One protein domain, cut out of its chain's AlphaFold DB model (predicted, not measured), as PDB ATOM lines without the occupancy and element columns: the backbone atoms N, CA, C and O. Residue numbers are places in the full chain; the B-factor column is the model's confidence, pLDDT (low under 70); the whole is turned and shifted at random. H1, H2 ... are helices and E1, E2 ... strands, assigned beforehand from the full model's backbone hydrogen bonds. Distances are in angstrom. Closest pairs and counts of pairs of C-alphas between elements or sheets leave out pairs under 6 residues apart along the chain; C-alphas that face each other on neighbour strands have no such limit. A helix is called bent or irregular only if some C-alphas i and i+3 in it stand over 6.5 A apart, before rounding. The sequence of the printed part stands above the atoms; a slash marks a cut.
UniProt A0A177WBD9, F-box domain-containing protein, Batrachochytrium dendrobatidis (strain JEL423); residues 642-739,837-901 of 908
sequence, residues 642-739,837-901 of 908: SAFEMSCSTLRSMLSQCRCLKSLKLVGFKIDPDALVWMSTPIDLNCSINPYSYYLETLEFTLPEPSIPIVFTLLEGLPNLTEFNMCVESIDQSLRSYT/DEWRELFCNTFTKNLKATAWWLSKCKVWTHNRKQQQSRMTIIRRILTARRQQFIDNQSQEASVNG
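AT A GLANCE: This is residues 642 to 739 and 837 to 901 of the 908 residues of the protein "F-box domain-containing protein" of Batrachochytrium dendrobatidis (strain JEL423) (UniProt A0A177WBD9). The chain winds in stacked turns into a small, well-packed body, from which one long straight helix sticks out with residues 870 to 901 of H6. Four parallel strands, E1 to E4, side by side, make one twisted wall of the body; H5 covers E4, while H2 and H3, side by side, stand farther off from the strands. The 163 printed residues include six named helices and four named strands, in the order H1 E1 H2 E2 H3 E3 H4 H5 E4 H6; the class is mixed, and the sheet's order is E1 E2 E3 E4. The whole is loose, with a radius of gyration of the C-alphas of 21.6 A and spans of 84 by 40 by 34 A, H6 making the length.

HOW THE PARTS SIT: H1, residues 648 to 655, touches H2, residues 673 to 680, at a steep tilt of 42 degrees, with Cys 648 and Ala 675 the closest C-alphas, 4.0 A apart. Edge strand E1, residues 663 to 671, bends by 109 degrees at residue 668, and residues 645 to 646 pair in parallel with its residues 670 to 671. E1 is parallel to E2, residues 698 to 703, with N 666 and O 700 within hydrogen-bond range at 2.7 A. H2 touches H3, residues 710 to 716, at a shallow tilt of 9 degrees, the same way; the closest C-alphas, of Ser 680 and Leu 714, are 4.2 A apart. E2 is parallel to E3, residues 723 to 728, with N 703 and O 727 at 2.8 A. E1, H2, E2 and E2, H3, E3 are strand-helix-strand units, two parallel neighbour strands with a helix between, both with right-handed crossovers. H4, residues 733 to 739, is only just irregular, C-alphas 734 and 737 being 6.6 A apart; it touches residues 839 to 846 of H5, residues 837 to 854, with the C-alphas of Thr 739 and Phe 843 closest at 6.1 A. H5 is on one face of the sheet, giving two layers, helix over sheet; its height is 6.8 A, and it lies over edge strand E4, residues 860 to 865, with Cys 844 and Val 863 the closest C-alphas at 5.3 A. E3 and E4 are parallel, with N 726 and O 862 at 2.8 A. H6, residues 866 to 901, only grazes the sheet, with residues 866 to 871. Every O i to N i+4 pair is within hydrogen-bond range in H1, H2, H3, H5 and H6; H4 has 0 of 3, and 2 of 4 O i to N i+3 pairs.

IN THESE COORDINATES: H1 begins at C-alpha 648, (-96.258, 32.856, -4.889). H5 measures 25.7 A and H6 51.7 A, ending at C-alpha 901, (-29.935, 8.412, 5.888).

THE WHOLE: The C-alphas farthest apart, of Asn 686 and Gly 901, are 84.4 A apart. Residues 740 to 836 are not printed; C-alphas 739 and 837 are 13.7 A apart across this cut. The link from H2 to E2, 17 residues, is long. Mean pLDDT of the printed part is 82.4; 34 residues are under 70, among them 685 to 689 and 871 to 888.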
ATOM      1  N   SER A 642     -87.121  33.533 -14.982       60.44
ATOM      2  CA  SER A 642     -88.232  33.059 -14.153       60.44
ATOM      3  C   SER A 642     -88.085  31.610 -13.675       60.44
ATOM      4  O   SER A 642     -88.603  31.273 -12.617       60.44
ATOM      5  N   ALA A 643     -87.320  30.750 -14.359       63.34
ATOM      6  CA  ALA A 643     -87.184  29.333 -13.973       63.34
ATOM      7  C   ALA A 643     -86.506  29.101 -12.599       63.34
ATOM      8  O   ALA A 643     -86.595  28.015 -12.027       63.34
ATOM      9  N   PHE A 644     -85.815  30.110 -12.058       73.94
ATOM     10  CA  PHE A 644     -85.181  30.060 -10.730       73.94
ATOM     11  C   PHE A 644     -86.002  30.749  -9.640       73.94
ATOM     12  O   PHE A 644     -85.595  30.764  -8.474       73.94
ATOM     13  N   GLU A 645     -87.120  31.349 -10.025       86.31
ATOM     14  CA  GLU A 645     -88.009  32.063  -9.135       86.31
ATOM     15  C   GLU A 645     -89.070  31.105  -8.593       86.31
ATOM     16  O   GLU A 645     -89.714  30.348  -9.317       86.31
ATOM     17  N   MET A 646     -89.204  31.091  -7.275       91.31
ATOM     18  CA  MET A 646     -90.260  30.396  -6.567       91.31
ATOM     19  C   MET A 646     -91.443  31.357  -6.469       91.31
ATOM     20  O   MET A 646     -91.490  32.190  -5.562       91.31
ATOM     21  N   SER A 647     -92.365  31.253  -7.425       92.56
ATOM     22  CA  SER A 647     -93.553  32.108  -7.479       92.56
ATOM     23  C   SER A 647     -94.447  31.931  -6.250       92.56
ATOM     24  O   SER A 647     -94.461  30.874  -5.601       92.56
ATOM     25  N   CYS A 648     -95.269  32.946  -5.963       93.00
ATOM     26  CA  CYS A 648     -96.258  32.856  -4.889       93.00
ATOM     27  C   CYS A 648     -97.213  31.659  -5.058       93.00
ATOM     28  O   CYS A 648     -97.569  31.022  -4.064       93.00
ATOM     29  N   SER A 649     -97.621  31.325  -6.288       91.81
ATOM     30  CA  SER A 649     -98.523  30.197  -6.559       91.81
ATOM     31  C   SER A 649     -97.859  28.845  -6.286       91.81
ATOM     32  O   SER A 649     -98.463  28.001  -5.623       91.81
ATOM     33  N   THR A 650     -96.608  28.663  -6.715       92.44
ATOM     34  CA  THR A 650     -95.832  27.440  -6.475       92.44
ATOM     35  C   THR A 650     -95.604  27.226  -4.984       92.44
ATOM     36  O   THR A 650     -95.889  26.145  -4.465       92.44
ATOM     37  N   LEU A 651     -95.161  28.267  -4.270       93.69
ATOM     38  CA  LEU A 651     -94.913  28.173  -2.834       93.69
ATOM     39  C   LEU A 651     -96.208  27.902  -2.057       93.69
ATOM     40  O   LEU A 651     -96.240  27.029  -1.189       93.69
ATOM     41  N   ARG A 652     -97.305  28.583  -2.410       92.81
ATOM     42  CA  ARG A 652     -98.619  28.353  -1.796       92.81
ATOM     43  C   ARG A 652     -99.118  26.934  -2.044       92.81
ATOM     44  O   ARG A 652     -99.588  26.294  -1.107       92.81
ATOM     45  N   SER A 653     -98.993  26.432  -3.270       91.88
ATOM     46  CA  SER A 653     -99.381  25.063  -3.623       91.88
ATOM     47  C   SER A 653     -98.598  24.042  -2.792       91.88
ATOM     48  O   SER A 653     -99.203  23.214  -2.105       91.88
ATOM     49  N   MET A 654     -97.270  24.197  -2.741       92.94
ATOM     50  CA  MET A 654     -96.358  23.334  -1.987       92.94
ATOM     51  C   MET A 654     -96.668  23.310  -0.483       92.94
ATOM     52  O   MET A 654     -96.674  22.251   0.140       92.94
ATOM     53  N   LEU A 655     -96.942  24.471   0.120       92.50
ATOM     54  CA  LEU A 655     -97.110  24.590   1.572       92.50
ATOM     55  C   LEU A 655     -98.554  24.413   2.059       92.50
ATOM     56  O   LEU A 655     -98.768  24.236   3.259       92.50
ATOM     57  N   SER A 656     -99.543  24.424   1.160       88.75
ATOM     58  CA  SER A 656    -100.975  24.387   1.505       88.75
ATOM     59  C   SER A 656    -101.380  23.213   2.409       88.75
ATOM     60  O   SER A 656    -102.294  23.343   3.225       88.75
ATOM     61  N   GLN A 657    -100.686  22.075   2.297       87.62
ATOM     62  CA  GLN A 657    -100.952  20.861   3.077       87.62
ATOM     63  C   GLN A 657     -99.976  20.651   4.250       87.62
ATOM     64  O   GLN A 657    -100.212  19.788   5.097       87.62
ATOM     65  N   CYS A 658     -98.905  21.443   4.355       91.62
ATOM     66  CA  CYS A 658     -97.836  21.263   5.342       91.62
ATOM     67  C   CYS A 658     -98.116  22.041   6.637       91.62
ATOM     68  O   CYS A 658     -97.420  22.997   6.979       91.62
ATOM     69  N   ARG A 659     -99.145  21.633   7.390       90.12
ATOM     70  CA  ARG A 659     -99.563  22.338   8.623       90.12
ATOM     71  C   ARG A 659     -98.542  22.277   9.762       90.12
ATOM     72  O   ARG A 659     -98.611  23.082  10.679       90.12
ATOM     73  N   CYS A 660     -97.617  21.324   9.709       92.44
ATOM     74  CA  CYS A 660     -96.604  21.096  10.739       92.44
ATOM     75  C   CYS A 660     -95.213  21.614  10.336       92.44
ATOM     76  O   CYS A 660     -94.222  21.193  10.934       92.44
ATOM     77  N   LEU A 661     -95.116  22.463   9.307       95.81
ATOM     78  CA  LEU A 661     -93.836  22.922   8.776       95.81
ATOM     79  C   LEU A 661     -93.077  23.778   9.799       95.81
ATOM     80  O   LEU A 661     -93.506  24.871  10.154       95.81
ATOM     81  N   LYS A 662     -91.915  23.278  10.221       96.62
ATOM     82  CA  LYS A 662     -90.971  23.934  11.132       96.62
ATOM     83  C   LYS A 662     -89.739  24.487  10.433       96.62
ATOM     84  O   LYS A 662     -89.174  25.471  10.892       96.62
ATOM     85  N   SER A 663     -89.303  23.869   9.340       97.69
ATOM     86  CA  SER A 663     -88.092  24.272   8.623       97.69
ATOM     87  C   SER A 663     -88.348  24.356   7.125       97.69
ATOM     88  O   SER A 663     -88.727  23.363   6.508       97.69
ATOM     89  N   LEU A 664     -88.077  25.519   6.534       97.50
ATOM     90  CA  LEU A 664     -88.129  25.748   5.093       97.50
ATOM     91  C   LEU A 664     -86.792  26.315   4.613       97.50
ATOM     92  O   LEU A 664     -86.421  27.432   4.964       97.50
ATOM     93  N   LYS A 665     -86.065  25.549   3.801       97.31
ATOM     94  CA  LYS A 665     -84.773  25.945   3.234       97.31
ATOM     95  C   LYS A 665     -84.820  25.862   1.714       97.31
ATOM     96  O   LYS A 665     -84.946  24.776   1.164       97.31
ATOM     97  N   LEU A 666     -84.705  26.997   1.040       96.06
ATOM     98  CA  LEU A 666     -84.790  27.175  -0.409       96.06
ATOM     99  C   LEU A 666     -83.445  27.700  -0.938       96.06
ATOM    100  O   LEU A 666     -83.291  28.853  -1.345       96.06
ATOM    101  N   VAL A 667     -82.422  26.851  -0.886       92.50
ATOM    102  CA  VAL A 667     -81.043  27.208  -1.234       92.50
ATOM    103  C   VAL A 667     -80.890  27.276  -2.755       92.50
ATOM    104  O   VAL A 667     -81.080  26.284  -3.450       92.50
ATOM    105  N   GLY A 668     -80.506  28.442  -3.277       88.88
ATOM    106  CA  GLY A 668     -80.352  28.657  -4.722       88.88
ATOM    107  C   GLY A 668     -81.652  28.972  -5.470       88.88
ATOM    108  O   GLY A 668     -81.617  29.125  -6.688       88.88
ATOM    109  N   PHE A 669     -82.770  29.116  -4.754       91.12
ATOM    110  CA  PHE A 669     -84.041  29.604  -5.292       91.12
ATOM    111  C   PHE A 669     -84.233  31.069  -4.928       91.12
ATOM    112  O   PHE A 669     -84.041  31.441  -3.766       91.12
ATOM    113  N   LYS A 670     -84.638  31.881  -5.908       90.25
ATOM    114  CA  LYS A 670     -85.126  33.237  -5.649       90.25
ATOM    115  C   LYS A 670     -86.567  33.140  -5.182       90.25
ATOM    116  O   LYS A 670     -87.315  32.340  -5.733       90.25
ATOM    117  N   ILE A 671     -86.958  33.933  -4.196       92.25
ATOM    118  CA  ILE A 671     -88.368  34.043  -3.820       92.25
ATOM    119  C   ILE A 671     -88.949  35.303  -4.456       92.25
ATOM    120  O   ILE A 671     -88.369  36.381  -4.323       92.25
ATOM    121  N   ASP A 672     -90.084  35.128  -5.123       91.62
ATOM    122  CA  ASP A 672     -90.920  36.198  -5.662       91.62
ATOM    123  C   ASP A 672     -91.365  37.158  -4.531       91.62
ATOM    124  O   ASP A 672     -91.820  36.685  -3.480       91.62
ATOM    125  N   PRO A 673     -91.250  38.491  -4.698       91.69
ATOM    126  CA  PRO A 673     -91.750  39.464  -3.727       91.69
ATOM    127  C   PRO A 673     -93.184  39.183  -3.253       91.69
ATOM    128  O   PRO A 673     -93.455  39.276  -2.052       91.69
ATOM    129  N   ASP A 674     -94.084  38.767  -4.151       92.56
ATOM    130  CA  ASP A 674     -95.479  38.467  -3.806       92.56
ATOM    131  C   ASP A 674     -95.585  37.257  -2.868       92.56
ATOM    132  O   ASP A 674     -96.440  37.208  -1.976       92.56
ATOM    133  N   ALA A 675     -94.673  36.291  -3.007       92.81
ATOM    134  CA  ALA A 675     -94.584  35.149  -2.108       92.81
ATOM    135  C   ALA A 675     -94.128  35.578  -0.705       92.81
ATOM    136  O   ALA A 675     -94.661  35.075   0.283       92.81
ATOM    137  N   LEU A 676     -93.196  36.531  -0.593       93.44
ATOM    138  CA  LEU A 676     -92.751  37.068   0.701       93.44
ATOM    139  C   LEU A 676     -93.855  37.859   1.393       93.44
ATOM    140  O   LEU A 676     -94.068  37.682   2.591       93.44
ATOM    141  N   VAL A 677     -94.587  38.683   0.638       91.81
ATOM    142  CA  VAL A 677     -95.757  39.403   1.153       91.81
ATOM    143  C   VAL A 677     -96.783  38.402   1.668       91.81
ATOM    144  O   VAL A 677     -97.223  38.516   2.811       91.81
ATOM    145  N   TRP A 678     -97.100  37.363   0.891       91.06
ATOM    146  CA  TRP A 678     -97.987  36.291   1.336       91.06
ATOM    147  C   TRP A 678     -97.478  35.592   2.608       91.06
ATOM    148  O   TRP A 678     -98.260  35.412   3.540       91.06
ATOM    149  N   MET A 679     -96.185  35.264   2.703       91.25
ATOM    150  CA  MET A 679     -95.592  34.675   3.913       91.25
ATOM    151  C   MET A 679     -95.634  35.615   5.126       91.25
ATOM    152  O   MET A 679     -95.728  35.135   6.252       91.25
ATOM    153  N   SER A 680     -95.563  36.929   4.898       90.12
ATOM    154  CA  SER A 680     -95.608  37.959   5.941       90.12
ATOM    155  C   SER A 680     -97.017  38.248   6.455       90.12
ATOM    156  O   SER A 680     -97.166  38.852   7.517       90.12
ATOM    157  N   THR A 681     -98.059  37.835   5.718       87.44
ATOM    158  CA  THR A 681     -99.436  38.131   6.123       87.44
ATOM    159  C   THR A 681     -99.746  37.465   7.470       87.44
ATOM    160  O   THR A 681     -99.651  36.236   7.584       87.44
ATOM    161  N   PRO A 682    -100.095  38.251   8.509       76.12
ATOM    162  CA  PRO A 682    -100.392  37.708   9.823       76.12
ATOM    163  C   PRO A 682    -101.601  36.779   9.729       76.12
ATOM    164  O   PRO A 682    -102.532  37.018   8.956       76.12
ATOM    165  N   ILE A 683    -101.582  35.700  10.512       68.56
ATOM    166  CA  ILE A 683    -102.677  34.733  10.511       68.56
ATOM    167  C   ILE A 683    -103.927  35.417  11.050       68.56
ATOM    168  O   ILE A 683    -104.044  35.671  12.250       68.56
ATOM    169  N   ASP A 684    -104.895  35.648  10.170       70.00
ATOM    170  CA  ASP A 684    -106.274  35.780  10.601       70.00
ATOM    171  C   ASP A 684    -106.735  34.391  11.059       70.00
ATOM    172  O   ASP A 684    -106.802  33.451  10.267       70.00
ATOM    173  N   LEU A 685    -107.014  34.253  12.359       58.75
ATOM    174  CA  LEU A 685    -107.451  33.007  13.001       58.75
ATOM    175  C   LEU A 685    -108.697  32.395  12.333       58.75
ATOM    176  O   LEU A 685    -108.956  31.205  12.510       58.75
ATOM    177  N   ASN A 686    -109.441  33.182  11.549       58.88
ATOM    178  CA  ASN A 686    -110.612  32.734  10.801       58.88
ATOM    179  C   ASN A 686    -110.313  32.344   9.344       58.88
ATOM    180  O   ASN A 686    -111.168  31.748   8.688       58.88
ATOM    181  N   CYS A 687    -109.121  32.644   8.828       56.25
ATOM    182  CA  CYS A 687    -108.719  32.334   7.463       56.25
ATOM    183  C   CYS A 687    -107.675  31.215   7.448       56.25
ATOM    184  O   CYS A 687    -106.575  31.335   7.978       56.25
ATOM    185  N   SER A 688    -107.980  30.126   6.741       59.25
ATOM    186  CA  SER A 688    -107.094  28.973   6.518       59.25
ATOM    187  C   SER A 688    -105.863  29.279   5.644       59.25
ATOM    188  O   SER A 688    -105.326  28.376   5.005       59.25
ATOM    189  N   ILE A 689    -105.462  30.546   5.531       65.31
ATOM    190  CA  ILE A 689    -104.629  31.048   4.435       65.31
ATOM    191  C   ILE A 689    -103.132  30.788   4.673       65.31
ATOM    192  O   ILE A 689    -102.409  30.660   3.692       65.31
ATOM    193  N   ASN A 690    -102.676  30.601   5.924       70.81
ATOM    194  CA  ASN A 690    -101.272  30.287   6.240       70.81
ATOM    195  C   ASN A 690    -101.126  29.358   7.460       70.81
ATOM    196  O   ASN A 690    -100.915  29.824   8.577       70.81
ATOM    197  N   PRO A 691    -101.212  28.027   7.294       72.75
ATOM    198  CA  PRO A 691    -101.161  27.105   8.429       72.75
ATOM    199  C   PRO A 691     -99.769  26.960   9.074       72.75
ATOM    200  O   PRO A 691     -99.674  26.370  10.146       72.75
ATOM    201  N   TYR A 692     -98.696  27.461   8.449       78.31
ATOM    202  CA  TYR A 692     -97.315  27.204   8.881       78.31
ATOM    203  C   TYR A 692     -96.644  28.346   9.663       78.31
ATOM    204  O   TYR A 692     -95.659  28.082  10.349       78.31
ATOM    205  N   SER A 693     -97.116  29.598   9.605       80.56
ATOM    206  CA  SER A 693     -96.354  30.734  10.168       80.56
ATOM    207  C   SER A 693     -96.225  30.714  11.697       80.56
ATOM    208  O   SER A 693     -95.242  31.230  12.222       80.56
ATOM    209  N   TYR A 694     -97.119  30.026  12.420       82.06
ATOM    210  CA  TYR A 694     -96.931  29.759  13.855       82.06
ATOM    211  C   TYR A 694     -95.916  28.652  14.157       82.06
ATOM    212  O   TYR A 694     -95.446  28.566  15.284       82.06
ATOM    213  N   TYR A 695     -95.587  27.777  13.215       89.69
ATOM    214  CA  TYR A 695     -94.712  26.632  13.488       89.69
ATOM    215  C   TYR A 695     -93.319  26.794  12.894       89.69
ATOM    216  O   TYR A 695     -92.419  26.056  13.286       89.69
ATOM    217  N   LEU A 696     -93.132  27.748  11.981       94.50
ATOM    218  CA  LEU A 696     -91.876  27.935  11.273       94.50
ATOM    219  C   LEU A 696     -90.781  28.461  12.215       94.50
ATOM    220  O   LEU A 696     -90.768  29.623  12.608       94.50
ATOM    221  N   GLU A 697     -89.839  27.582  12.543       95.75
ATOM    222  CA  GLU A 697     -88.686  27.832  13.409       95.75
ATOM    223  C   GLU A 697     -87.422  28.162  12.595       95.75
ATOM    224  O   GLU A 697     -86.530  28.843  13.100       95.75
ATOM    225  N   THR A 698     -87.316  27.684  11.350       97.12
ATOM    226  CA  THR A 698     -86.155  27.898  10.466       97.12
ATOM    227  C   THR A 698     -86.579  28.318   9.064       97.12
ATOM    228  O   THR A 698     -87.389  27.640   8.429       97.12
ATOM    229  N   LEU A 699     -85.968  29.387   8.550       96.94
ATOM    230  CA  LEU A 699     -86.199  29.898   7.203       96.94
ATOM    231  C   LEU A 699     -84.867  30.246   6.524       96.94
ATOM    232  O   LEU A 699     -84.087  31.043   7.046       96.94
ATOM    233  N   GLU A 700     -84.609  29.646   5.361       96.25
ATOM    234  CA  GLU A 700     -83.447  29.945   4.516       96.25
ATOM    235  C   GLU A 700     -83.863  30.157   3.060       96.25
ATOM    236  O   GLU A 700     -84.550  29.303   2.508       96.25
ATOM    237  N   PHE A 701     -83.440  31.248   2.415       95.06
ATOM    238  CA  PHE A 701     -83.717  31.486   0.990       95.06
ATOM    239  C   PHE A 701     -82.764  32.495   0.335       95.06
ATOM    240  O   PHE A 701     -81.917  33.098   1.001       95.06
ATOM    241  N   THR A 702     -82.893  32.667  -0.987       91.12
ATOM    242  CA  THR A 702     -82.186  33.710  -1.746       91.12
ATOM    243  C   THR A 702     -83.152  34.829  -2.120       91.12
ATOM    244  O   THR A 702     -84.254  34.565  -2.598       91.12
ATOM    245  N   LEU A 703     -82.740  36.073  -1.898       90.19
ATOM    246  CA  LEU A 703     -83.557  37.259  -2.097       90.19
ATOM    247  C   LEU A 703     -82.999  38.137  -3.231       90.19
ATOM    248  O   LEU A 703     -81.791  38.418  -3.229       90.19
ATOM    249  N   PRO A 704     -83.849  38.599  -4.169       86.19
ATOM    250  CA  PRO A 704     -83.481  39.673  -5.079       86.19
ATOM    251  C   PRO A 704     -83.446  41.014  -4.324       86.19
ATOM    252  O   PRO A 704     -84.296  41.303  -3.483       86.19
ATOM    253  N   GLU A 705     -82.475  41.859  -4.653       82.69
ATOM    254  CA  GLU A 705     -82.247  43.163  -4.021       82.69
ATOM    255  C   GLU A 705     -83.486  44.046  -3.764       82.69
ATOM    256  O   GLU A 705     -83.637  44.511  -2.630       82.69
ATOM    257  N   PRO A 706     -84.414  44.259  -4.726       84.00
ATOM    258  CA  PRO A 706     -85.559  45.151  -4.510       84.00
ATOM    259  C   PRO A 706     -86.498  44.698  -3.383       84.00
ATOM    260  O   PRO A 706     -87.333  45.474  -2.928       84.00
ATOM    261  N   SER A 707     -86.369  43.458  -2.908       87.00
ATOM    262  CA  SER A 707     -87.231  42.884  -1.872       87.00
ATOM    263  C   SER A 707     -86.680  43.010  -0.450       87.00
ATOM    264  O   SER A 707     -87.351  42.597   0.492       87.00
ATOM    265  N   ILE A 708     -85.477  43.569  -0.257       86.56
ATOM    266  CA  ILE A 708     -84.846  43.700   1.071       86.56
ATOM    267  C   ILE A 708     -85.765  44.375   2.113       86.56
ATOM    268  O   ILE A 708     -85.829  43.866   3.235       86.56
ATOM    269  N   PRO A 709     -86.526  45.444   1.793       89.44
ATOM    270  CA  PRO A 709     -87.423  46.068   2.771       89.44
ATOM    271  C   PRO A 709     -88.524  45.136   3.303       89.44
ATOM    272  O   PRO A 709     -88.913  45.255   4.463       89.44
ATOM    273  N   ILE A 710     -88.987  44.173   2.496       92.06
ATOM    274  CA  ILE A 710     -90.071  43.238   2.853       92.06
ATOM    275  C   ILE A 710     -89.630  42.280   3.976       92.06
ATOM    276  O   ILE A 710     -90.463  41.764   4.722       92.06
ATOM    277  N   VAL A 711     -88.320  42.071   4.157       93.00
ATOM    278  CA  VAL A 711     -87.764  41.149   5.163       93.00
ATOM    279  C   VAL A 711     -88.169  41.530   6.588       93.00
ATOM    280  O   VAL A 711     -88.415  40.644   7.402       93.00
ATOM    281  N   PHE A 712     -88.280  42.821   6.906       92.75
ATOM    282  CA  PHE A 712     -88.698  43.246   8.244       92.75
ATOM    283  C   PHE A 712     -90.153  42.858   8.526       92.75
ATOM    284  O   PHE A 712     -90.431  42.240   9.550       92.75
ATOM    285  N   THR A 713     -91.053  43.108   7.571       91.25
ATOM    286  CA  THR A 713     -92.460  42.690   7.655       91.25
ATOM    287  C   THR A 713     -92.593  41.165   7.707       91.25
ATOM    288  O   THR A 713     -93.415  40.635   8.449       91.25
ATOM    289  N   LEU A 714     -91.744  40.435   6.975       93.62
ATOM    290  CA  LEU A 714     -91.685  38.976   7.046       93.62
ATOM    291  C   LEU A 714     -91.323  38.478   8.454       93.62
ATOM    292  O   LEU A 714     -91.952  37.541   8.939       93.62
ATOM    293  N   LEU A 715     -90.330  39.086   9.110       93.12
ATOM    294  CA  LEU A 715     -89.929  38.701  10.466       93.12
ATOM    295  C   LEU A 715     -91.014  39.015  11.500       93.12
ATOM    296  O   LEU A 715     -91.240  38.208  12.398       93.12
ATOM    297  N   GLU A 716     -91.729  40.132  11.351       89.88
ATOM    298  CA  GLU A 716     -92.891  40.457  12.190       89.88
ATOM    299  C   GLU A 716     -94.021  39.424  12.036       89.88
ATOM    300  O   GLU A 716     -94.658  39.051  13.022       89.88
ATOM    301  N   GLY A 717     -94.231  38.906  10.821       87.88
ATOM    302  CA  GLY A 717     -95.203  37.846  10.534       87.88
ATOM    303  C   GLY A 717     -94.804  36.443  11.017       87.88
ATOM    304  O   GLY A 717     -95.641  35.537  11.004       87.88
ATOM    305  N   LEU A 718     -93.554  36.240  11.459       91.94
ATOM    306  CA  LEU A 718     -92.985  34.938  11.842       91.94
ATOM    307  C   LEU A 718     -92.391  34.961  13.268       91.94
ATOM    308  O   LEU A 718     -91.181  34.790  13.453       91.94
ATOM    309  N   PRO A 719     -93.223  35.118  14.315       87.25
ATOM    310  CA  PRO A 719     -92.752  35.333  15.688       87.25
ATOM    311  C   PRO A 719     -92.023  34.129  16.307       87.25
ATOM    312  O   PRO A 719     -91.258  34.297  17.252       87.25
ATOM    313  N   ASN A 720     -92.239  32.915  15.788       90.06
ATOM    314  CA  ASN A 720     -91.606  31.689  16.295       90.06
ATOM    315  C   ASN A 720     -90.311  31.319  15.556       90.06
ATOM    316  O   ASN A 720     -89.708  30.281  15.835       90.06
ATOM    317  N   LEU A 721     -89.860  32.171  14.634       94.50
ATOM    318  CA  LEU A 721     -88.633  31.947  13.893       94.50
ATOM    319  C   LEU A 721     -87.419  32.059  14.821       94.50
ATOM    320  O   LEU A 721     -87.238  33.060  15.502       94.50
ATOM    321  N   THR A 722     -86.560  31.042  14.837       93.38
ATOM    322  CA  THR A 722     -85.346  30.999  15.675       93.38
ATOM    323  C   THR A 722     -84.059  31.032  14.853       93.38
ATOM    324  O   THR A 722     -83.024  31.483  15.358       93.38
ATOM    325  N   GLU A 723     -84.116  30.576  13.599       95.81
ATOM    326  CA  GLU A 723     -83.017  30.588  12.637       95.81
ATOM    327  C   GLU A 723     -83.474  31.239  11.324       95.81
ATOM    328  O   GLU A 723     -84.352  30.726  10.630       95.81
ATOM    329  N   PHE A 724     -82.852  32.367  10.976       96.62
ATOM    330  CA  PHE A 724     -83.101  33.094   9.732       96.62
ATOM    331  C   PHE A 724     -81.810  33.239   8.930       96.62
ATOM    332  O   PHE A 724     -80.828  33.829   9.385       96.62
ATOM    333  N   ASN A 725     -81.805  32.699   7.721       95.75
ATOM    334  CA  ASN A 725     -80.644  32.685   6.847       95.75
ATOM    335  C   ASN A 725     -81.034  33.266   5.481       95.75
ATOM    336  O   ASN A 725     -81.951  32.779   4.830       95.75
ATOM    337  N   MET A 726     -80.336  34.293   5.013       95.12
ATOM    338  CA  MET A 726     -80.688  34.973   3.768       95.12
ATOM    339  C   MET A 726     -79.462  35.174   2.883       95.12
ATOM    340  O   MET A 726     -78.459  35.755   3.300       95.12
ATOM    341  N   CYS A 727     -79.563  34.725   1.635       92.88
ATOM    342  CA  CYS A 727     -78.589  35.032   0.598       92.88
ATOM    343  C   CYS A 727     -79.095  36.207  -0.245       92.88
ATOM    344  O   CYS A 727     -80.135  36.087  -0.879       92.88
ATOM    345  N   VAL A 728     -78.361  37.313  -0.312       90.62
ATOM    346  CA  VAL A 728     -78.657  38.412  -1.244       90.62
ATOM    347  C   VAL A 728     -77.949  38.113  -2.563       90.62
ATOM    348  O   VAL A 728     -76.734  37.892  -2.582       90.62
ATOM    349  N   GLU A 729     -78.705  38.002  -3.656       83.94
ATOM    350  CA  GLU A 729     -78.154  37.569  -4.948       83.94
ATOM    351  C   GLU A 729     -77.171  38.592  -5.526       83.94
ATOM    352  O   GLU A 729     -76.021  38.261  -5.819       83.94
ATOM    353  N   SER A 730     -77.626  39.836  -5.647       82.50
ATOM    354  CA  SER A 730     -76.842  40.992  -6.055       82.50
ATOM    355  C   SER A 730     -77.094  42.121  -5.072       82.50
ATOM    356  O   SER A 730     -78.209  42.288  -4.590       82.50
ATOM    357  N   ILE A 731     -76.043  42.867  -4.764       80.25
ATOM    358  CA  ILE A 731     -76.150  44.148  -4.077       80.25
ATOM    359  C   ILE A 731     -75.627  45.169  -5.082       80.25
ATOM    360  O   ILE A 731     -74.450  45.083  -5.463       80.25
ATOM    361  N   ASP A 732     -76.509  46.038  -5.560       80.69
ATOM    362  CA  ASP A 732     -76.207  47.162  -6.429       80.69
ATOM    363  C   ASP A 732     -75.542  48.287  -5.620       80.69
ATOM    364  O   ASP A 732     -75.677  48.414  -4.399       80.69
ATOM    365  N   GLN A 733     -74.779  49.124  -6.319       76.44
ATOM    366  CA  GLN A 733     -74.099  50.282  -5.747       76.44
ATOM    367  C   GLN A 733     -75.074  51.297  -5.150       76.44
ATOM    368  O   GLN A 733     -74.690  52.060  -4.263       76.44
ATOM    369  N   SER A 734     -76.332  51.301  -5.591       76.94
ATOM    370  CA  SER A 734     -77.377  52.178  -5.060       76.94
ATOM    371  C   SER A 734     -77.597  51.997  -3.545       76.94
ATOM    372  O   SER A 734     -77.852  52.978  -2.838       76.94
ATOM    373  N   LEU A 735     -77.362  50.792  -3.005       77.31
ATOM    374  CA  LEU A 735     -77.426  50.510  -1.566       77.31
ATOM    375  C   LEU A 735     -76.208  51.002  -0.764       77.31
ATOM    376  O   LEU A 735     -76.249  50.976   0.467       77.31
ATOM    377  N   ARG A 736     -75.144  51.511  -1.405       77.00
ATOM    378  CA  ARG A 736     -73.955  52.066  -0.718       77.00
ATOM    379  C   ARG A 736     -74.291  53.236   0.197       77.00
ATOM    380  O   ARG A 736     -73.683  53.397   1.252       77.00
ATOM    381  N   SER A 737     -75.319  53.999  -0.156       73.12
ATOM    382  CA  SER A 737     -75.854  55.074   0.682       73.12
ATOM    383  C   SER A 737     -76.413  54.578   2.029       73.12
ATOM    384  O   SER A 737     -76.325  55.292   3.026       73.12
ATOM    385  N   TYR A 738     -76.917  53.338   2.093       70.06
ATOM    386  CA  TYR A 738     -77.527  52.764   3.296       70.06
ATOM    387  C   TYR A 738     -76.500  52.470   4.402       70.06
ATOM    388  O   TYR A 738     -76.765  52.708   5.580       70.06
ATOM    389  N   THR A 739     -75.309  51.978   4.042       66.88
ATOM    390  CA  THR A 739     -74.250  51.657   5.016       66.88
ATOM    391  C   THR A 739     -73.584  52.910   5.574       66.88
ATOM    392  O   THR A 739     -73.375  52.994   6.780       66.88
ATOM    393  N   ASP A 837     -65.908  43.987  -2.512       78.88
ATOM    394  CA  ASP A 837     -66.220  42.847  -1.652       78.88
ATOM    395  C   ASP A 837     -66.258  43.252  -0.170       78.88
ATOM    396  O   ASP A 837     -67.163  42.813   0.552       78.88
ATOM    397  N   GLU A 838     -65.365  44.149   0.265       83.44
ATOM    398  CA  GLU A 838     -65.355  44.681   1.634       83.44
ATOM    399  C   GLU A 838     -66.666  45.405   1.960       83.44
ATOM    400  O   GLU A 838     -67.319  45.122   2.971       83.44
ATOM    401  N   TRP A 839     -67.129  46.270   1.053       84.44
ATOM    402  CA  TRP A 839     -68.386  46.983   1.244       84.44
ATOM    403  C   TRP A 839     -69.600  46.037   1.333       84.44
ATOM    404  O   TRP A 839     -70.489  46.223   2.170       84.44
ATOM    405  N   ARG A 840     -69.646  44.978   0.515       84.12
ATOM    406  CA  ARG A 840     -70.724  43.970   0.560       84.12
ATOM    407  C   ARG A 840     -70.730  43.184   1.866       84.12
ATOM    408  O   ARG A 840     -71.801  42.832   2.373       84.12
ATOM    409  N   GLU A 841     -69.553  42.888   2.409       84.44
ATOM    410  CA  GLU A 841     -69.413  42.263   3.720       84.44
ATOM    411  C   GLU A 841     -69.896  43.194   4.833       84.44
ATOM    412  O   GLU A 841     -70.696  42.769   5.675       84.44
ATOM    413  N   LEU A 842     -69.496  44.466   4.790       86.31
ATOM    414  CA  LEU A 842     -69.963  45.490   5.716       86.31
ATOM    415  C   LEU A 842     -71.490  45.631   5.671       86.31
ATOM    416  O   LEU A 842     -72.135  45.631   6.724       86.31
ATOM    417  N   PHE A 843     -72.084  45.657   4.474       89.44
ATOM    418  CA  PHE A 843     -73.536  45.656   4.297       89.44
ATOM    419  C   PHE A 843     -74.180  44.430   4.951       89.44
ATOM    420  O   PHE A 843     -75.078  44.580   5.775       89.44
ATOM    421  N   CYS A 844     -73.716  43.214   4.643       90.44
ATOM    422  CA  CYS A 844     -74.291  41.983   5.197       90.44
ATOM    423  C   CYS A 844     -74.196  41.933   6.729       90.44
ATOM    424  O   CYS A 844     -75.142  41.514   7.400       90.44
ATOM    425  N   ASN A 845     -73.063  42.363   7.289       88.81
ATOM    426  CA  ASN A 845     -72.837  42.393   8.730       88.81
ATOM    427  C   ASN A 845     -73.734  43.445   9.403       88.81
ATOM    428  O   ASN A 845     -74.377  43.144  10.411       88.81
ATOM    429  N   THR A 846     -73.839  44.643   8.821       89.62
ATOM    430  CA  THR A 846     -74.717  45.723   9.303       89.62
ATOM    431  C   THR A 846     -76.184  45.317   9.218       89.62
ATOM    432  O   THR A 846     -76.920  45.436  10.193       89.62
ATOM    433  N   PHE A 847     -76.603  44.737   8.094       91.81
ATOM    434  CA  PHE A 847     -77.966  44.251   7.913       91.81
ATOM    435  C   PHE A 847     -78.286  43.116   8.891       91.81
ATOM    436  O   PHE A 847     -79.332  43.139   9.527       91.81
ATOM    437  N   THR A 848     -77.357  42.181   9.122       92.50
ATOM    438  CA  THR A 848     -77.510  41.139  10.155       92.50
ATOM    439  C   THR A 848     -77.686  41.739  11.552       92.50
ATOM    440  O   THR A 848     -78.533  41.267  12.311       92.50
ATOM    441  N   LYS A 849     -76.910  42.774  11.911       88.81
ATOM    442  CA  LYS A 849     -77.060  43.483  13.192       88.81
ATOM    443  C   LYS A 849     -78.434  44.148  13.299       88.81
ATOM    444  O   LYS A 849     -79.093  43.973  14.318       88.81
ATOM    445  N   ASN A 850     -78.893  44.822  12.244       89.19
ATOM    446  CA  ASN A 850     -80.210  45.461  12.206       89.19
ATOM    447  C   ASN A 850     -81.346  44.437  12.326       89.19
ATOM    448  O   ASN A 850     -82.245  44.619  13.139       89.19
ATOM    449  N   LEU A 851     -81.274  43.316  11.600       90.88
ATOM    450  CA  LEU A 851     -82.250  42.230  11.726       90.88
ATOM    451  C   LEU A 851     -82.271  41.650  13.141       90.88
ATOM    452  O   LEU A 851     -83.347  41.407  13.668       90.88
ATOM    453  N   LYS A 852     -81.113  41.465  13.785       89.06
ATOM    454  CA  LYS A 852     -81.050  41.027  15.188       89.06
ATOM    455  C   LYS A 852     -81.543  42.088  16.170       89.06
ATOM    456  O   LYS A 852     -82.010  41.725  17.238       89.06
ATOM    457  N   ALA A 853     -81.431  43.374  15.854       85.25
ATOM    458  CA  ALA A 853     -81.992  44.429  16.691       85.25
ATOM    459  C   ALA A 853     -83.528  44.425  16.618       85.25
ATOM    460  O   ALA A 853     -84.188  44.491  17.653       85.25
ATOM    461  N   THR A 854     -84.092  44.281  15.412       85.31
ATOM    462  CA  THR A 854     -85.547  44.229  15.197       85.31
ATOM    463  C   THR A 854     -86.153  42.903  15.664       85.31
ATOM    464  O   THR A 854     -87.146  42.888  16.385       85.31
ATOM    465  N   ALA A 855     -85.525  41.784  15.306       88.69
ATOM    466  CA  ALA A 855     -85.923  40.425  15.659       88.69
ATOM    467  C   ALA A 855     -84.922  39.805  16.646       88.69
ATOM    468  O   ALA A 855     -84.239  38.818  16.366       88.69
ATOM    469  N   TRP A 856     -84.837  40.407  17.832       84.38
ATOM    470  CA  TRP A 856     -83.909  40.033  18.909       84.38
ATOM    471  C   TRP A 856     -84.077  38.602  19.433       84.38
ATOM    472  O   TRP A 856     -83.181  38.086  20.103       84.38
ATOM    473  N   TRP A 857     -85.192  37.941  19.111       86.44
ATOM    474  CA  TRP A 857     -85.447  36.543  19.459       86.44
ATOM    475  C   TRP A 857     -84.735  35.540  18.531       86.44
ATOM    476  O   TRP A 857     -84.661  34.353  18.859       86.44
ATOM    477  N   LEU A 858     -84.176  35.984  17.395       88.38
ATOM    478  CA  LEU A 858     -83.424  35.121  16.485       88.38
ATOM    479  C   LEU A 858     -82.128  34.630  17.142       88.38
ATOM    480  O   LEU A 858     -81.146  35.363  17.273       88.38
ATOM    481  N   SER A 859     -82.088  33.340  17.476       84.38
ATOM    482  CA  SER A 859     -80.879  32.682  17.991       84.38
ATOM    483  C   SER A 859     -79.748  32.650  16.957       84.38
ATOM    484  O   SER A 859     -78.567  32.746  17.298       84.38
ATOM    485  N   LYS A 860     -80.110  32.550  15.672       91.31
ATOM    486  CA  LYS A 860     -79.195  32.577  14.533       91.31
ATOM    487  C   LYS A 860     -79.784  33.458  13.441       91.31
ATOM    488  O   LYS A 860     -80.887  33.216  12.965       91.31
ATOM    489  N   CYS A 861     -79.009  34.446  13.019       95.06
ATOM    490  CA  CYS A 861     -79.319  35.272  11.863       95.06
ATOM    491  C   CYS A 861     -78.055  35.382  11.019       95.06
ATOM    492  O   CYS A 861     -77.016  35.798  11.544       95.06
ATOM    493  N   LYS A 862     -78.122  34.982   9.749       93.25
ATOM    494  CA  LYS A 862     -77.001  35.087   8.811       93.25
ATOM    495  C   LYS A 862     -77.469  35.716   7.511       93.25
ATOM    496  O   LYS A 862     -78.361  35.187   6.857       93.25
ATOM    497  N   VAL A 863     -76.811  36.799   7.117       93.31
ATOM    498  CA  VAL A 863     -76.980  37.422   5.804       93.31
ATOM    499  C   VAL A 863     -75.657  37.331   5.066       93.31
ATOM    500  O   VAL A 863     -74.603  37.625   5.632       93.31
ATOM    501  N   TRP A 864     -75.687  36.886   3.815       91.62
ATOM    502  CA  TRP A 864     -74.486  36.795   2.989       91.62
ATOM    503  C   TRP A 864     -74.800  37.060   1.518       91.62
ATOM    504  O   TRP A 864     -75.940  36.932   1.082       91.62
ATOM    505  N   THR A 865     -73.776  37.382   0.729       87.69
ATOM    506  CA  THR A 865     -73.873  37.442  -0.736       87.69
ATOM    507  C   THR A 865     -73.440  36.128  -1.373       87.69
ATOM    508  O   THR A 865     -72.644  35.372  -0.801       87.69
ATOM    509  N   HIS A 866     -73.918  35.850  -2.588       78.75
ATOM    510  CA  HIS A 866     -73.520  34.640  -3.314       78.75
ATOM    511  C   HIS A 866     -71.991  34.539  -3.483       78.75
ATOM    512  O   HIS A 866     -71.415  33.479  -3.224       78.75
ATOM    513  N   ASN A 867     -71.326  35.658  -3.803       74.38
ATOM    514  CA  ASN A 867     -69.865  35.745  -3.906       74.38
ATOM    515  C   ASN A 867     -69.168  35.355  -2.601       74.38
ATOM    516  O   ASN A 867     -68.254  34.536  -2.639       74.38
ATOM    517  N   ARG A 868     -69.634  35.844  -1.444       70.75
ATOM    518  CA  ARG A 868     -69.035  35.505  -0.143       70.75
ATOM    519  C   ARG A 868     -69.167  34.018   0.171       70.75
ATOM    520  O   ARG A 868     -68.201  33.399   0.605       70.75
ATOM    521  N   LYS A 869     -70.327  33.402  -0.093       69.19
ATOM    522  CA  LYS A 869     -70.515  31.948   0.100       69.19
ATOM    523  C   LYS A 869     -69.612  31.142  -0.834       69.19
ATOM    524  O   LYS A 869     -69.029  30.146  -0.402       69.19
ATOM    525  N   GLN A 870     -69.448  31.575  -2.087       70.06
ATOM    526  CA  GLN A 870     -68.489  30.968  -3.011       70.06
ATOM    527  C   GLN A 870     -67.042  31.152  -2.540       70.06
ATOM    528  O   GLN A 870     -66.301  30.176  -2.527       70.06
ATOM    529  N   GLN A 871     -66.642  32.350  -2.109       69.56
ATOM    530  CA  GLN A 871     -65.306  32.633  -1.584       69.56
ATOM    531  C   GLN A 871     -65.021  31.835  -0.316       69.56
ATOM    532  O   GLN A 871     -63.986  31.193  -0.240       69.56
ATOM    533  N   GLN A 872     -65.945  31.769   0.646       68.19
ATOM    534  CA  GLN A 872     -65.800  30.933   1.841       68.19
ATOM    535  C   GLN A 872     -65.695  29.448   1.487       68.19
ATOM    536  O   GLN A 872     -64.870  28.738   2.061       68.19
ATOM    537  N   SER A 873     -66.484  28.975   0.518       65.38
ATOM    538  CA  SER A 873     -66.402  27.589   0.041       65.38
ATOM    539  C   SER A 873     -65.059  27.323  -0.644       65.38
ATOM    540  O   SER A 873     -64.398  26.339  -0.325       65.38
ATOM    541  N   ARG A 874     -64.600  28.236  -1.513       65.38
ATOM    542  CA  ARG A 874     -63.279  28.196  -2.159       65.38
ATOM    543  C   ARG A 874     -62.158  28.241  -1.134       65.38
ATOM    544  O   ARG A 874     -61.279  27.402  -1.204       65.38
ATOM    545  N   MET A 875     -62.209  29.135  -0.153       61.12
ATOM    546  CA  MET A 875     -61.228  29.235   0.927       61.12
ATOM    547  C   MET A 875     -61.225  27.987   1.801       61.12
ATOM    548  O   MET A 875     -60.162  27.533   2.200       61.12
ATOM    549  N   THR A 876     -62.383  27.381   2.061       59.06
ATOM    550  CA  THR A 876     -62.467  26.098   2.772       59.06
ATOM    551  C   THR A 876     -61.821  24.978   1.954       59.06
ATOM    552  O   THR A 876     -61.047  24.194   2.498       59.06
ATOM    553  N   ILE A 877     -62.074  24.925   0.643       61.56
ATOM    554  CA  ILE A 877     -61.439  23.970  -0.276       61.56
ATOM    555  C   ILE A 877     -59.929  24.222  -0.369       61.56
ATOM    556  O   ILE A 877     -59.158  23.280  -0.239       61.56
ATOM    557  N   ILE A 878     -59.488  25.471  -0.528       60.69
ATOM    558  CA  ILE A 878     -58.075  25.866  -0.572       60.69
ATOM    559  C   ILE A 878     -57.398  25.510   0.745       60.69
ATOM    560  O   ILE A 878     -56.346  24.895   0.713       60.69
ATOM    561  N   ARG A 879     -58.004  25.800   1.903       58.97
ATOM    562  CA  ARG A 879     -57.482  25.378   3.213       58.97
ATOM    563  C   ARG A 879     -57.349  23.862   3.290       58.97
ATOM    564  O   ARG A 879     -56.311  23.389   3.733       58.97
ATOM    565  N   ARG A 880     -58.330  23.092   2.799       56.78
ATOM    566  CA  ARG A 880     -58.228  21.624   2.708       56.78
ATOM    567  C   ARG A 880     -57.094  21.178   1.778       56.78
ATOM    568  O   ARG A 880     -56.329  20.302   2.159       56.78
ATOM    569  N   ILE A 881     -56.941  21.796   0.605       60.47
ATOM    570  CA  ILE A 881     -55.863  21.498  -0.354       60.47
ATOM    571  C   ILE A 881     -54.496  21.864   0.227       60.47
ATOM    572  O   ILE A 881     -53.567  21.079   0.111       60.47
ATOM    573  N   LEU A 882     -54.357  23.031   0.856       60.00
ATOM    574  CA  LEU A 882     -53.119  23.484   1.489       60.00
ATOM    575  C   LEU A 882     -52.760  22.608   2.687       60.00
ATOM    576  O   LEU A 882     -51.595  22.271   2.838       60.00
ATOM    577  N   THR A 883     -53.744  22.183   3.484       58.41
ATOM    578  CA  THR A 883     -53.534  21.214   4.572       58.41
ATOM    579  C   THR A 883     -53.052  19.879   4.002       58.41
ATOM    580  O   THR A 883     -52.031  19.366   4.440       58.41
ATOM    581  N   ALA A 884     -53.700  19.372   2.947       56.75
ATOM    582  CA  ALA A 884     -53.278  18.146   2.269       56.75
ATOM    583  C   ALA A 884     -51.882  18.263   1.624       56.75
ATOM    584  O   ALA A 884     -51.093  17.332   1.713       56.75
ATOM    585  N   ARG A 885     -51.545  19.404   1.005       64.31
ATOM    586  CA  ARG A 885     -50.223  19.656   0.402       64.31
ATOM    587  C   ARG A 885     -49.129  19.832   1.445       64.31
ATOM    588  O   ARG A 885     -48.038  19.318   1.251       64.31
ATOM    589  N   ARG A 886     -49.407  20.547   2.538       67.50
ATOM    590  CA  ARG A 886     -48.480  20.667   3.668       67.50
ATOM    591  C   ARG A 886     -48.192  19.289   4.248       67.50
ATOM    592  O   ARG A 886     -47.036  18.988   4.505       67.50
ATOM    593  N   GLN A 887     -49.216  18.443   4.350       58.41
ATOM    594  CA  GLN A 887     -49.037  17.059   4.760       58.41
ATOM    595  C   GLN A 887     -48.192  16.263   3.761       58.41
ATOM    596  O   GLN A 887     -47.248  15.610   4.173       58.41
ATOM    597  N   GLN A 888     -48.454  16.367   2.454       69.12
ATOM    598  CA  GLN A 888     -47.618  15.721   1.430       69.12
ATOM    599  C   GLN A 888     -46.160  16.186   1.478       69.12
ATOM    600  O   GLN A 888     -45.258  15.389   1.270       69.12
ATOM    601  N   PHE A 889     -45.917  17.467   1.751       72.94
ATOM    602  CA  PHE A 889     -44.565  17.994   1.896       72.94
ATOM    603  C   PHE A 889     -43.858  17.417   3.130       72.94
ATOM    604  O   PHE A 889     -42.695  17.047   3.032       72.94
ATOM    605  N   ILE A 890     -44.565  17.286   4.259       68.56
ATOM    606  CA  ILE A 890     -44.050  16.621   5.467       68.56
ATOM    607  C   ILE A 890     -43.772  15.135   5.187       68.56
ATOM    608  O   ILE A 890     -42.702  14.640   5.539       68.56
ATOM    609  N   ASP A 891     -44.695  14.445   4.510       65.81
ATOM    610  CA  ASP A 891     -44.550  13.039   4.120       65.81
ATOM    611  C   ASP A 891     -43.316  12.864   3.191       65.81
ATOM    612  O   ASP A 891     -42.500  11.971   3.411       65.81
ATOM    613  N   ASN A 892     -43.106  13.767   2.221       73.81
ATOM    614  CA  ASN A 892     -41.951  13.747   1.310       73.81
ATOM    615  C   ASN A 892     -40.626  14.089   2.006       73.81
ATOM    616  O   ASN A 892     -39.627  13.431   1.744       73.81
ATOM    617  N   GLN A 893     -40.597  15.086   2.898       77.44
ATOM    618  CA  GLN A 893     -39.388  15.391   3.677       77.44
ATOM    619  C   GLN A 893     -38.995  14.223   4.584       77.44
ATOM    620  O   GLN A 893     -37.811  13.937   4.740       77.44
ATOM    621  N   SER A 894     -39.983  13.521   5.143       69.69
ATOM    622  CA  SER A 894     -39.744  12.310   5.937       69.69
ATOM    623  C   SER A 894     -39.161  11.184   5.069       69.69
ATOM    624  O   SER A 894     -38.235  10.495   5.492       69.69
ATOM    625  N   GLN A 895     -39.632  11.038   3.824       70.75
ATOM    626  CA  GLN A 895     -39.061  10.086   2.865       70.75
ATOM    627  C   GLN A 895     -37.642  10.469   2.418       70.75
ATOM    628  O   GLN A 895     -36.760   9.616   2.448       70.75
ATOM    629  N   GLU A 896     -37.373  11.727   2.064       77.31
ATOM    630  CA  GLU A 896     -36.025  12.181   1.681       77.31
ATOM    631  C   GLU A 896     -35.020  12.044   2.832       77.31
ATOM    632  O   GLU A 896     -33.880  11.644   2.601       77.31
ATOM    633  N   ALA A 897     -35.438  12.303   4.076       71.00
ATOM    634  CA  ALA A 897     -34.606  12.055   5.252       71.00
ATOM    635  C   ALA A 897     -34.271  10.559   5.410       71.00
ATOM    636  O   ALA A 897     -33.119  10.225   5.676       71.00
ATOM    637  N   SER A 898     -35.234   9.659   5.167       65.56
ATOM    638  CA  SER A 898     -34.995   8.208   5.219       65.56
ATOM    639  C   SER A 898     -34.071   7.701   4.100       65.56
ATOM    640  O   SER A 898     -33.224   6.845   4.342       65.56
ATOM    641  N   VAL A 899     -34.170   8.264   2.888       71.81
ATOM    642  CA  VAL A 899     -33.331   7.872   1.740       71.81
ATOM    643  C   VAL A 899     -31.902   8.401   1.894       71.81
ATOM    644  O   VAL A 899     -30.948   7.647   1.715       71.81
ATOM    645  N   ASN A 900     -31.733   9.660   2.307       68.19
ATOM    646  CA  ASN A 900     -30.405  10.241   2.528       68.19
ATOM    647  C   ASN A 900     -29.702   9.653   3.767       68.19
ATOM    648  O   ASN A 900     -28.472   9.589   3.803       68.19
ATOM    649  N   GLY A 901     -30.464   9.202   4.771       61.22
ATOM    650  CA  GLY A 901     -29.935   8.412   5.888       61.22
ATOM    651  C   GLY A 901     -29.410   7.042   5.445       61.22
ATOM    652  O   GLY A 901     -28.391   6.582   5.954       61.22
TER     653      GLY A 901